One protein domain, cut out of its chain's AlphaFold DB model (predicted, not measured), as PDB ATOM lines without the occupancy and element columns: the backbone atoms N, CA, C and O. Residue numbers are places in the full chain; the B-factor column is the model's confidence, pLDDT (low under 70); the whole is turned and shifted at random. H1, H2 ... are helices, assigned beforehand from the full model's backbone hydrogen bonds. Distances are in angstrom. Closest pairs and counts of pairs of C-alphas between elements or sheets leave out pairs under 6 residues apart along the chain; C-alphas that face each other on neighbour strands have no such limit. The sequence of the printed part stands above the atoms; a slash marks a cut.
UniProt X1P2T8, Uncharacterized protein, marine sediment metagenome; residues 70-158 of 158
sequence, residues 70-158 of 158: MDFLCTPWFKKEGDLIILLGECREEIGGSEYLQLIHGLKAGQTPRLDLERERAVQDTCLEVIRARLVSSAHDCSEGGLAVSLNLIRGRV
ATOM      1  N   MET A  70     267.205 236.912 192.128       91.75
ATOM      2  CA  MET A  70     267.602 235.571 191.673       91.75
ATOM      3  C   MET A  70     268.650 235.614 190.559       91.75
ATOM      4  O   MET A  70     269.481 234.721 190.463       91.75
ATOM      5  N   ASP A  71     268.673 236.691 189.779       90.06
ATOM      6  CA  ASP A  71     269.683 236.933 188.753       90.06
ATOM      7  C   ASP A  71     271.119 237.078 189.295       90.06
ATOM      8  O   ASP A  71     272.065 237.033 188.512       90.06
ATOM      9  N   PHE A  72     271.297 237.298 190.601       92.12
ATOM     10  CA  PHE A  72     272.610 237.342 191.256       92.12
ATOM     11  C   PHE A  72     273.039 235.983 191.819       92.12
ATOM     12  O   PHE A  72     274.092 235.881 192.443       92.12
ATOM     13  N   LEU A  73     272.236 234.933 191.625       93.06
ATOM     14  CA  LEU A  73     272.603 233.589 192.037       93.06
ATOM     15  C   LEU A  73     273.782 233.088 191.190       93.06
ATOM     16  O   LEU A  73     273.638 232.801 190.002       93.06
ATOM     17  N   CYS A  74     274.939 232.936 191.828       94.25
ATOM     18  CA  CYS A  74     276.128 232.347 191.228       94.25
ATOM     19  C   CYS A  74     276.293 230.909 191.726       94.25
ATOM     20  O   CYS A  74     276.113 230.626 192.907       94.25
ATOM     21  N   THR A  75     276.606 229.985 190.820       94.56
ATOM     22  CA  THR A  75     276.778 228.562 191.158       94.56
ATOM     23  C   THR A  75     278.226 228.138 190.929       94.56
ATOM     24  O   THR A  75     278.903 228.752 190.105       94.56
ATOM     25  N   PRO A  76     278.707 227.088 191.612       94.00
ATOM     26  CA  PRO A  76     280.137 226.809 191.645       94.00
ATOM     27  C   PRO A  76     280.708 226.170 190.377       94.00
ATOM     28  O   PRO A  76     281.905 226.265 190.156       94.00
ATOM     29  N   TRP A  77     279.884 225.518 189.554       93.75
ATOM     30  CA  TRP A  77     280.329 224.662 188.445       93.75
ATOM     31  C   TRP A  77     280.779 225.441 187.207       93.75
ATOM     32  O   TRP A  77     280.133 226.434 186.861       93.75
ATOM     33  N   PHE A  78     281.772 224.921 186.471       93.25
ATOM     34  CA  PHE A  78     282.155 225.470 185.163       93.25
ATOM     35  C   PHE A  78     280.952 225.550 184.216       93.25
ATOM     36  O   PHE A  78     280.097 224.661 184.194       93.25
ATOM     37  N   LYS A  79     280.878 226.634 183.435       91.81
ATOM     38  CA  LYS A  79     279.719 226.921 182.576       91.81
ATOM     39  C   LYS A  79     280.001 226.771 181.098       91.81
ATOM     40  O   LYS A  79     279.155 226.228 180.389       91.81
ATOM     41  N   LYS A  80     281.135 227.285 180.625       91.75
ATOM     42  CA  LYS A  80     281.466 227.309 179.201       91.75
ATOM     43  C   LYS A  80     282.935 226.993 178.987       91.75
ATOM     44  O   LYS A  80     283.798 227.398 179.762       91.75
ATOM     45  N   GLU A  81     283.207 226.273 177.909       92.62
ATOM     46  CA  GLU A  81     284.566 226.125 177.411       92.62
ATOM     47  C   GLU A  81     285.111 227.495 176.983       92.62
ATOM     48  O   GLU A  81     284.385 228.311 176.414       92.62
ATOM     49  N   GLY A  82     286.384 227.749 177.284       93.69
ATOM     50  CA  GLY A  82     287.038 229.028 177.010       93.69
ATOM     51  C   GLY A  82     286.850 230.100 178.089       93.69
ATOM     52  O   GLY A  82     287.503 231.139 177.996       93.69
ATOM     53  N   ASP A  83     286.031 229.861 179.123       93.56
ATOM     54  CA  ASP A  83     285.968 230.749 180.290       93.56
ATOM     55  C   ASP A  83     287.338 230.796 180.996       93.56
ATOM     56  O   ASP A  83     288.009 229.775 181.186       93.56
ATOM     57  N   LEU A  84     287.756 231.997 181.403       95.44
ATOM     58  CA  LEU A  84     288.981 232.187 182.178       95.44
ATOM     59  C   LEU A  84     288.746 231.799 183.642       95.44
ATOM     60  O   LEU A  84     287.749 232.192 184.247       95.44
ATOM     61  N   ILE A  85     289.704 231.079 184.226       94.50
ATOM     62  CA  ILE A  85     289.719 230.760 185.656       94.50
ATOM     63  C   ILE A  85     290.624 231.767 186.360       94.50
ATOM     64  O   ILE A  85     291.805 231.883 186.032       94.50
ATOM     65  N   ILE A  86     290.069 232.480 187.335       95.44
ATOM     66  CA  ILE A  86     290.768 233.514 188.101       95.44
ATOM     67  C   ILE A  86     290.702 233.136 189.579       95.44
ATOM     68  O   ILE A  86     289.631 232.830 190.100       95.44
ATOM     69  N   LEU A  87     291.851 233.170 190.253       95.38
ATOM     70  CA  LEU A  87     291.936 233.051 191.704       95.38
ATOM     71  C   LEU A  87     291.850 234.446 192.333       95.38
ATOM     72  O   LEU A  87     292.697 235.297 192.063       95.38
ATOM     73  N   LEU A  88     290.849 234.668 193.185       95.44
ATOM     74  CA  LEU A  88     290.794 235.841 194.056       95.44
ATOM     75  C   LEU A  88     291.567 235.544 195.345       95.44
ATOM     76  O   LEU A  88     291.351 234.509 195.971       95.44
ATOM     77  N   GLY A  89     292.461 236.447 195.745       91.44
ATOM     78  CA  GLY A  89     293.306 236.264 196.928       91.44
ATOM     79  C   GLY A  89     294.723 235.796 196.590       91.44
ATOM     80  O   GLY A  89     295.281 236.168 195.561       91.44
ATOM     81  N   GLU A  90     295.349 235.063 197.507       87.81
ATOM     82  CA  GLU A  90     296.726 234.576 197.382       87.81
ATOM     83  C   GLU A  90     296.789 233.119 197.822       87.81
ATOM     84  O   GLU A  90     296.225 232.755 198.849       87.81
ATOM     85  N   CYS A  91     297.500 232.295 197.057       84.81
ATOM     86  CA  CYS A  91     297.849 230.946 197.473       84.81
ATOM     87  C   CYS A  91     299.283 230.971 198.004       84.81
ATOM     88  O   CYS A  91     300.202 231.357 197.280       84.81
ATOM     89  N   ARG A  92     299.462 230.591 199.269       88.00
ATOM     90  CA  ARG A  92     300.767 230.511 199.931       88.00
ATOM     91  C   ARG A  92     301.163 229.059 200.145       88.00
ATOM     92  O   ARG A  92     300.318 228.166 200.165       88.00
ATOM     93  N   GLU A  93     302.454 228.832 200.354       87.88
ATOM     94  CA  GLU A  93     303.016 227.518 200.677       87.88
ATOM     95  C   GLU A  93     302.741 227.139 202.148       87.88
ATOM     96  O   GLU A  93     303.647 226.969 202.961       87.88
ATOM     97  N   GLU A  94     301.460 227.040 202.514       92.50
ATOM     98  CA  GLU A  94     300.989 226.779 203.877       92.50
ATOM     99  C   GLU A  94     300.246 225.437 203.926       92.50
ATOM    100  O   GLU A  94     299.119 225.313 203.457       92.50
ATOM    101  N   ILE A  95     300.881 224.410 204.501       93.94
ATOM    102  CA  ILE A  95     300.319 223.045 204.575       93.94
ATOM    103  C   ILE A  95     300.019 222.577 206.006       93.94
ATOM    104  O   ILE A  95     299.585 221.438 206.207       93.94
ATOM    105  N   GLY A  96     300.275 223.412 207.017       94.88
ATOM    106  CA  GLY A  96     300.047 223.050 208.413       94.88
ATOM    107  C   GLY A  96     298.559 222.881 208.716       94.88
ATOM    108  O   GLY A  96     297.737 223.694 208.306       94.88
ATOM    109  N   GLY A  97     298.211 221.799 209.413       93.12
ATOM    110  CA  GLY A  97     296.818 221.451 209.708       93.12
ATOM    111  C   GLY A  97     295.958 221.094 208.487       93.12
ATOM    112  O   GLY A  97     294.744 221.020 208.624       93.12
ATOM    113  N   SER A  98     296.556 220.889 207.309       95.19
ATOM    114  CA  SER A  98     295.821 220.544 206.087       95.19
ATOM    115  C   SER A  98     295.412 219.068 206.029       95.19
ATOM    116  O   SER A  98     296.107 218.190 206.548       95.19
ATOM    117  N   GLU A  99     294.345 218.784 205.275       94.19
ATOM    118  CA  GLU A  99     293.926 217.418 204.921       94.19
ATOM    119  C   GLU A  99     295.053 216.614 204.260       94.19
ATOM    120  O   GLU A  99     295.212 215.424 204.518       94.19
ATOM    121  N   TYR A 100     295.894 217.260 203.445       94.25
ATOM    122  CA  TYR A 100     297.047 216.606 202.824       94.25
ATOM    123  C   TYR A 100     298.009 216.033 203.874       94.25
ATOM    124  O   TYR A 100     298.429 214.877 203.776       94.25
ATOM    125  N   LEU A 101     298.340 216.823 204.899       95.56
ATOM    126  CA  LEU A 101     299.265 216.408 205.950       95.56
ATOM    127  C   LEU A 101     298.680 215.261 206.789       95.56
ATOM    128  O   LEU A 101     299.390 214.312 207.134       95.56
ATOM    129  N   GLN A 102     297.377 215.308 207.056       95.06
ATOM    130  CA  GLN A 102     296.685 214.262 207.798       95.06
ATOM    131  C   GLN A 102     296.559 212.960 206.996       95.06
ATOM    132  O   GLN A 102     296.883 211.897 207.518       95.06
ATOM    133  N   LEU A 103     296.114 213.019 205.739       95.69
ATOM    134  CA  LEU A 103     295.808 211.831 204.937       95.69
ATOM    135  C   LEU A 103     297.057 211.134 204.394       95.69
ATOM    136  O   LEU A 103     297.107 209.907 204.367       95.69
ATOM    137  N   ILE A 104     298.055 211.903 203.952       96.31
ATOM    138  CA  ILE A 104     299.255 211.345 203.315       96.31
ATOM    139  C   ILE A 104     300.344 211.047 204.342       96.31
ATOM    140  O   ILE A 104     301.027 210.032 204.231       96.31
ATOM    141  N   HIS A 105     300.498 211.911 205.351       96.00
ATOM    142  CA  HIS A 105     301.589 211.800 206.326       96.00
ATOM    143  C   HIS A 105     301.124 211.343 207.712       96.00
ATOM    144  O   HIS A 105     301.963 211.035 208.554       96.00
ATOM    145  N   GLY A 106     299.815 211.276 207.977       96.69
ATOM    146  CA  GLY A 106     299.293 210.912 209.298       96.69
ATOM    147  C   GLY A 106     299.595 211.955 210.379       96.69
ATOM    148  O   GLY A 106     299.592 211.627 211.565       96.69
ATOM    149  N   LEU A 107     299.900 213.198 209.990       96.06
ATOM    150  CA  LEU A 107     300.365 214.239 210.902       96.06
ATOM    151  C   LEU A 107     299.310 215.324 211.101       96.06
ATOM    152  O   LEU A 107     298.774 215.886 210.149       96.06
ATOM    153  N   LYS A 108     299.110 215.694 212.367       93.12
ATOM    154  CA  LYS A 108     298.368 216.887 212.779       93.12
ATOM    155  C   LYS A 108     299.347 217.905 213.362       93.12
ATOM    156  O   LYS A 108     299.536 217.979 214.575       93.12
ATOM    157  N   ALA A 109     300.042 218.621 212.484       94.19
ATOM    158  CA  ALA A 109     301.153 219.497 212.849       94.19
ATOM    159  C   ALA A 109     301.283 220.697 211.894       94.19
ATOM    160  O   ALA A 109     300.582 220.789 210.885       94.19
ATOM    161  N   GLY A 110     302.221 221.589 212.210       94.38
ATOM    162  CA  GLY A 110     302.526 222.780 211.421       94.38
ATOM    163  C   GLY A 110     301.704 224.003 211.823       94.38
ATOM    164  O   GLY A 110     300.755 223.919 212.599       94.38
ATOM    165  N   GLN A 111     302.108 225.160 211.302       93.88
ATOM    166  CA  GLN A 111     301.375 226.409 211.477       93.88
ATOM    167  C   GLN A 111     300.211 226.450 210.483       93.88
ATOM    168  O   GLN A 111     300.411 226.201 209.295       93.88
ATOM    169  N   THR A 112     299.007 226.739 210.974       91.94
ATOM    170  CA  THR A 112     297.819 226.908 210.129       91.94
ATOM    171  C   THR A 112     297.985 228.101 209.180       91.94
ATOM    172  O   THR A 112     298.737 229.024 209.520       91.94
ATOM    173  N   PRO A 113     297.266 228.127 208.040       92.00
ATOM    174  CA  PRO A 113     297.288 229.260 207.120       92.00
ATOM    175  C   PRO A 113     297.035 230.594 207.826       92.00
ATOM    176  O   PRO A 113     296.198 230.683 208.734       92.00
ATOM    177  N   ARG A 114     297.778 231.633 207.441       91.88
ATOM    178  CA  ARG A 114     297.596 232.972 208.013       91.88
ATOM    179  C   ARG A 114     296.323 233.614 207.472       91.88
ATOM    180  O   ARG A 114     296.162 233.739 206.263       91.88
ATOM    181  N   LEU A 115     295.486 234.116 208.376       92.62
ATOM    182  CA  LEU A 115     294.273 234.854 208.037       92.62
ATOM    183  C   LEU A 115     294.500 236.363 208.175       92.62
ATOM    184  O   LEU A 115     294.848 236.847 209.252       92.62
ATOM    185  N   ASP A 116     294.283 237.092 207.083       95.50
ATOM    186  CA  ASP A 116     294.180 238.552 207.056       95.50
ATOM    187  C   ASP A 116     292.712 238.911 206.799       95.50
ATOM    188  O   ASP A 116     292.193 238.686 205.706       95.50
ATOM    189  N   LEU A 117     292.038 239.413 207.833       96.62
ATOM    190  CA  LEU A 117     290.596 239.661 207.803       96.62
ATOM    191  C   LEU A 117     290.207 240.831 206.892       96.62
ATOM    192  O   LEU A 117     289.139 240.793 206.286       96.62
ATOM    193  N   GLU A 118     291.066 241.841 206.750       96.94
ATOM    194  CA  GLU A 118     290.804 242.961 205.837       96.94
ATOM    195  C   GLU A 118     290.927 242.504 204.385       96.94
ATOM    196  O   GLU A 118     290.116 242.858 203.525       96.94
ATOM    197  N   ARG A 119     291.913 241.643 204.108       96.25
ATOM    198  CA  ARG A 119     292.029 241.016 202.794       96.25
ATOM    199  C   ARG A 119     290.855 240.087 202.498       96.25
ATOM    200  O   ARG A 119     290.368 240.098 201.370       96.25
ATOM    201  N   GLU A 120     290.405 239.306 203.477       96.50
ATOM    202  CA  GLU A 120     289.228 238.444 203.329       96.50
ATOM    203  C   GLU A 120     287.981 239.273 202.998       96.50
ATOM    204  O   GLU A 120     287.289 238.972 202.025       96.50
ATOM    205  N   ARG A 121     287.744 240.378 203.720       97.06
ATOM    206  CA  ARG A 121     286.663 241.326 203.405       97.06
ATOM    207  C   ARG A 121     286.747 241.808 201.955       97.06
ATOM    208  O   ARG A 121     285.765 241.721 201.226       97.06
ATOM    209  N   ALA A 122     287.928 242.239 201.513       97.38
ATOM    210  CA  ALA A 122     288.129 242.710 200.145       97.38
ATOM    211  C   ALA A 122     287.850 241.624 199.089       97.38
ATOM    212  O   ALA A 122     287.289 241.926 198.035       97.38
ATOM    213  N   VAL A 123     288.216 240.363 199.351       97.31
ATOM    214  CA  VAL A 123     287.910 239.229 198.461       97.31
ATOM    215  C   VAL A 123     286.401 238.992 198.377       97.31
ATOM    216  O   VAL A 123     285.877 238.861 197.268       97.31
ATOM    217  N   GLN A 124     285.702 238.981 199.515       96.69
ATOM    218  CA  GLN A 124     284.246 238.808 199.579       96.69
ATOM    219  C   GLN A 124     283.515 239.933 198.835       96.69
ATOM    220  O   GLN A 124     282.677 239.658 197.974       96.69
ATOM    221  N   ASP A 125     283.881 241.189 199.103       97.00
ATOM    222  CA  ASP A 125     283.291 242.363 198.457       97.00
ATOM    223  C   ASP A 125     283.525 242.329 196.941       97.00
ATOM    224  O   ASP A 125     282.575 242.431 196.164       97.00
ATOM    225  N   THR A 126     284.762 242.054 196.511       98.06
ATOM    226  CA  THR A 126     285.105 241.923 195.085       98.06
ATOM    227  C   THR A 126     284.287 240.819 194.416       98.06
ATOM    228  O   THR A 126     283.745 241.022 193.330       98.06
ATOM    229  N   CYS A 127     284.173 239.650 195.053       97.38
ATOM    230  CA  CYS A 127     283.404 238.519 194.536       97.38
ATOM    231  C   CYS A 127     281.925 238.895 194.337       97.38
ATOM    232  O   CYS A 127     281.356 238.680 193.262       97.38
ATOM    233  N   LEU A 128     281.310 239.526 195.343       96.00
ATOM    234  CA  LEU A 128     279.926 239.993 195.269       96.00
ATOM    235  C   LEU A 128     279.731 241.063 194.190       96.00
ATOM    236  O   LEU A 128     278.730 241.026 193.469       96.00
ATOM    237  N   GLU A 129     280.670 241.998 194.047       97.12
ATOM    238  CA  GLU A 129     280.637 243.036 193.015       97.12
ATOM    239  C   GLU A 129     280.675 242.443 191.603       97.12
ATOM    240  O   GLU A 129     279.813 242.771 190.782       97.12
ATOM    241  N   VAL A 130     281.604 241.523 191.316       97.00
ATOM    242  CA  VAL A 130     281.709 240.921 189.973       97.00
ATOM    243  C   VAL A 130     280.516 240.025 189.637       97.00
ATOM    244  O   VAL A 130     280.093 239.983 188.478       97.00
ATOM    245  N   ILE A 131     279.922 239.360 190.636       96.38
ATOM    246  CA  ILE A 131     278.675 238.597 190.474       96.38
ATOM    247  C   ILE A 131     277.517 239.544 190.136       96.38
ATOM    248  O   ILE A 131     276.795 239.317 189.163       96.38
ATOM    249  N   ARG A 132     277.354 240.642 190.885       95.69
ATOM    250  CA  ARG A 132     276.297 241.643 190.643       95.69
ATOM    251  C   ARG A 132     276.448 242.335 189.289       95.69
ATOM    252  O   ARG A 132     275.443 242.606 188.632       95.69
ATOM    253  N   ALA A 133     277.685 242.573 188.855       96.00
ATOM    254  CA  ALA A 133     278.015 243.116 187.539       96.00
ATOM    255  C   ALA A 133     277.889 242.089 186.397       96.00
ATOM    256  O   ALA A 133     278.024 242.458 185.231       96.00
ATOM    257  N   ARG A 134     277.603 240.815 186.709       93.94
ATOM    258  CA  ARG A 134     277.490 239.700 185.751       93.94
ATOM    259  C   ARG A 134     278.756 239.480 184.918       93.94
ATOM    260  O   ARG A 134     278.678 239.119 183.746       93.94
ATOM    261  N   LEU A 135     279.918 239.697 185.529       95.25
ATOM    262  CA  LEU A 135     281.218 239.499 184.884       95.25
ATOM    263  C   LEU A 135     281.737 238.063 185.024       95.25
ATOM    264  O   LEU A 135     282.645 237.673 184.297       95.25
ATOM    265  N   VAL A 136     281.165 237.278 185.940       95.56
ATOM    266  CA  VAL A 136     281.549 235.882 186.187       95.56
ATOM    267  C   VAL A 136     280.373 234.933 185.968       95.56
ATOM    268  O   VAL A 136     279.237 235.227 186.336       95.56
ATOM    269  N   SER A 137     280.660 233.773 185.376       93.56
ATOM    270  CA  SER A 137     279.680 232.703 185.131       93.56
ATOM    271  C   SER A 137     279.488 231.776 186.344       93.56
ATOM    272  O   SER A 137     278.441 231.137 186.487       93.56
ATOM    273  N   SER A 138     280.519 231.657 187.182       95.38
ATOM    274  CA  SER A 138     280.592 230.744 188.326       95.38
ATOM    275  C   SER A 138     281.597 231.243 189.363       95.38
ATOM    276  O   SER A 138     282.564 231.912 189.000       95.38
ATOM    277  N   ALA A 139     281.397 230.882 190.629       96.31
ATOM    278  CA  ALA A 139     282.315 231.182 191.726       96.31
ATOM    279  C   ALA A 139     282.297 230.042 192.756       96.31
ATOM    280  O   ALA A 139     281.227 229.559 193.123       96.31
ATOM    281  N   HIS A 140     283.478 229.620 193.208       95.88
ATOM    282  CA  HIS A 140     283.686 228.577 194.214       95.88
ATOM    283  C   HIS A 140     284.874 228.991 195.087       95.88
ATOM    284  O   HIS A 140     285.864 229.513 194.570       95.88
ATOM    285  N   ASP A 141     284.783 228.772 196.393       95.44
ATOM    286  CA  ASP A 141     285.858 229.033 197.347       95.44
ATOM    287  C   ASP A 141     286.967 227.965 197.294       95.44
ATOM    288  O   ASP A 141     286.786 226.865 196.769       95.44
ATOM    289  N   CYS A 142     288.144 228.290 197.824       94.06
ATOM    290  CA  CYS A 142     289.269 227.362 197.908       94.06
ATOM    291  C   CYS A 142     289.512 226.962 199.367       94.06
ATOM    292  O   CYS A 142     290.261 227.641 200.070       94.06
ATOM    293  N   SER A 143     288.887 225.869 199.805       92.69
ATOM    294  CA  SER A 143     288.896 225.408 201.196       92.69
ATOM    295  C   SER A 143     289.758 224.144 201.402       92.69
ATOM    296  O   SER A 143     290.913 224.079 200.965       92.69
ATOM    297  N   GLU A 144     289.232 223.137 202.104       90.69
ATOM    298  CA  GLU A 144     289.881 221.869 202.404       90.69
ATOM    299  C   GLU A 144     290.359 221.148 201.135       90.69
ATOM    300  O   GLU A 144     289.678 221.076 200.112       90.69
ATOM    301  N   GLY A 145     291.574 220.599 201.197       90.38
ATOM    302  CA  GLY A 145     292.229 219.968 200.045       90.38
ATOM    303  C   GLY A 145     292.889 220.952 199.067       90.38
ATOM    304  O   GLY A 145     293.693 220.529 198.236       90.38
ATOM    305  N   GLY A 146     292.625 222.254 199.205       92.31
ATOM    306  CA  GLY A 146     293.286 223.320 198.458       92.31
ATOM    307  C   GLY A 146     292.927 223.365 196.972       92.31
ATOM    308  O   GLY A 146     292.033 222.668 196.488       92.31
ATOM    309  N   LEU A 147     293.673 224.182 196.221       92.75
ATOM    310  CA  LEU A 147     293.325 224.575 194.851       92.75
ATOM    311  C   LEU A 147     293.105 223.388 193.902       92.75
ATOM    312  O   LEU A 147     292.206 223.419 193.063       92.75
ATOM    313  N   ALA A 148     293.903 222.326 194.037       91.56
ATOM    314  CA  ALA A 148     293.770 221.131 193.207       91.56
ATOM    315  C   ALA A 148     292.419 220.425 193.420       91.56
ATOM    316  O   ALA A 148     291.793 219.989 192.450       91.56
ATOM    317  N   VAL A 149     291.958 220.336 194.672       92.88
ATOM    318  CA  VAL A 149     290.665 219.734 195.015       92.88
ATOM    319  C   VAL A 149     289.527 220.658 194.599       92.88
ATOM    320  O   VAL A 149     288.599 220.194 193.940       92.88
ATOM    321  N   SER A 150     289.624 221.962 194.865       92.88
ATOM    322  CA  SER A 150     288.613 222.941 194.445       92.88
ATOM    323  C   SER A 150     288.381 222.912 192.932       92.88
ATOM    324  O   SER A 150     287.246 222.788 192.479       92.88
ATOM    325  N   LEU A 151     289.448 222.907 192.125       92.38
ATOM    326  CA  LEU A 151     289.339 222.798 190.666       92.38
ATOM    327  C   LEU A 151     288.718 221.474 190.207       92.38
ATOM    328  O   LEU A 151     288.047 221.436 189.175       92.38
ATOM    329  N   ASN A 152     288.932 220.387 190.951       90.50
ATOM    330  CA  ASN A 152     288.302 219.106 190.661       90.50
ATOM    331  C   ASN A 152     286.796 219.133 190.973       90.50
ATOM    332  O   ASN A 152     286.003 218.715 190.132       90.50
ATOM    333  N   LEU A 153     286.397 219.684 192.124       85.62
ATOM    334  CA  LEU A 153     284.996 219.774 192.556       85.62
ATOM    335  C   LEU A 153     284.140 220.623 191.602       85.62
ATOM    336  O   LEU A 153     283.000 220.266 191.296       85.62
ATOM    337  N   ILE A 154     284.711 221.706 191.067       85.12
ATOM    338  CA  ILE A 154     284.044 222.620 190.126       85.12
ATOM    339  C   ILE A 154     283.689 221.943 188.792       85.12
ATOM    340  O   ILE A 154     282.741 222.364 188.121       85.12
ATOM    341  N   ARG A 155     284.405 220.880 188.393       74.56
ATOM    342  CA  ARG A 155     284.143 220.178 187.122       74.56
ATOM    343  C   ARG A 155     282.746 219.567 187.039       74.56
ATOM    344  O   ARG A 155     282.287 219.301 185.934       74.56
ATOM    345  N   GLY A 156     282.058 219.423 188.172       57.47
ATOM    346  CA  GLY A 156     280.723 218.853 188.230       57.47
ATOM    347  C   GLY A 156     280.745 217.340 188.026       57.47
ATOM    348  O   GLY A 156     281.551 216.782 187.285       57.47
ATOM    349  N   ARG A 157     279.831 216.673 188.730       48.00
ATOM    350  CA  ARG A 157     279.438 215.291 188.460       48.00
ATOM    351  C   ARG A 157     278.851 215.247 187.047       48.00
ATOM    352  O   ARG A 157     277.710 215.668 186.867       48.00
ATOM    353  N   VAL A 158     279.643 214.819 186.071       40.84
ATOM    354  CA  VAL A 158     279.111 214.312 184.799       40.84
ATOM    355  C   VAL A 158     278.461 212.960 185.065       40.84
ATOM    356  O   VAL A 158     279.052 212.187 185.856       40.84
TER     357      VAL A 158
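Overview. This is residues 70 to 158 of the 158 residues of an uncharacterized protein of marine sediment metagenome (UniProt X1P2T8). With little regular structure, the domain is a loose frame of long loops that joins three separate helices, H1 at one end, H2 along one side, and H3 away from both. Residues 133 to 145, between H2 and H3, pass through the middle. The printed part has 89 residues, 32 of them in the named helices H1, H2 and H3, in that order; the class is all helix, with no named strand. The whole is loose, with a radius of gyration of the C-alphas of 15.2 A, and spans 44 by 37 by 22 A.

Arrangement. Residues 70 to 98 hold no named element. H1, residues 99 to 105, is apart from H2, residues 117 to 132. H3, residues 146 to 154, is apart from both. In each helix every O i to N i+4 pair is within hydrogen-bond range.

Along the chain. H1 begins at C-alpha 99 (293.926, 217.418, 204.921) and measures 9.6 A. H2 measures 22.4 A. H3 measures 12.5 A and ends at C-alpha 154 (284.044, 222.620, 190.126).

Size, cuts and confidence. The C-alphas of Asp 71 and Gly 106, the two farthest apart, are 44.5 A apart. Both links are long, and the printed part has no cut. Residues 156 to 158 have pLDDT under 70.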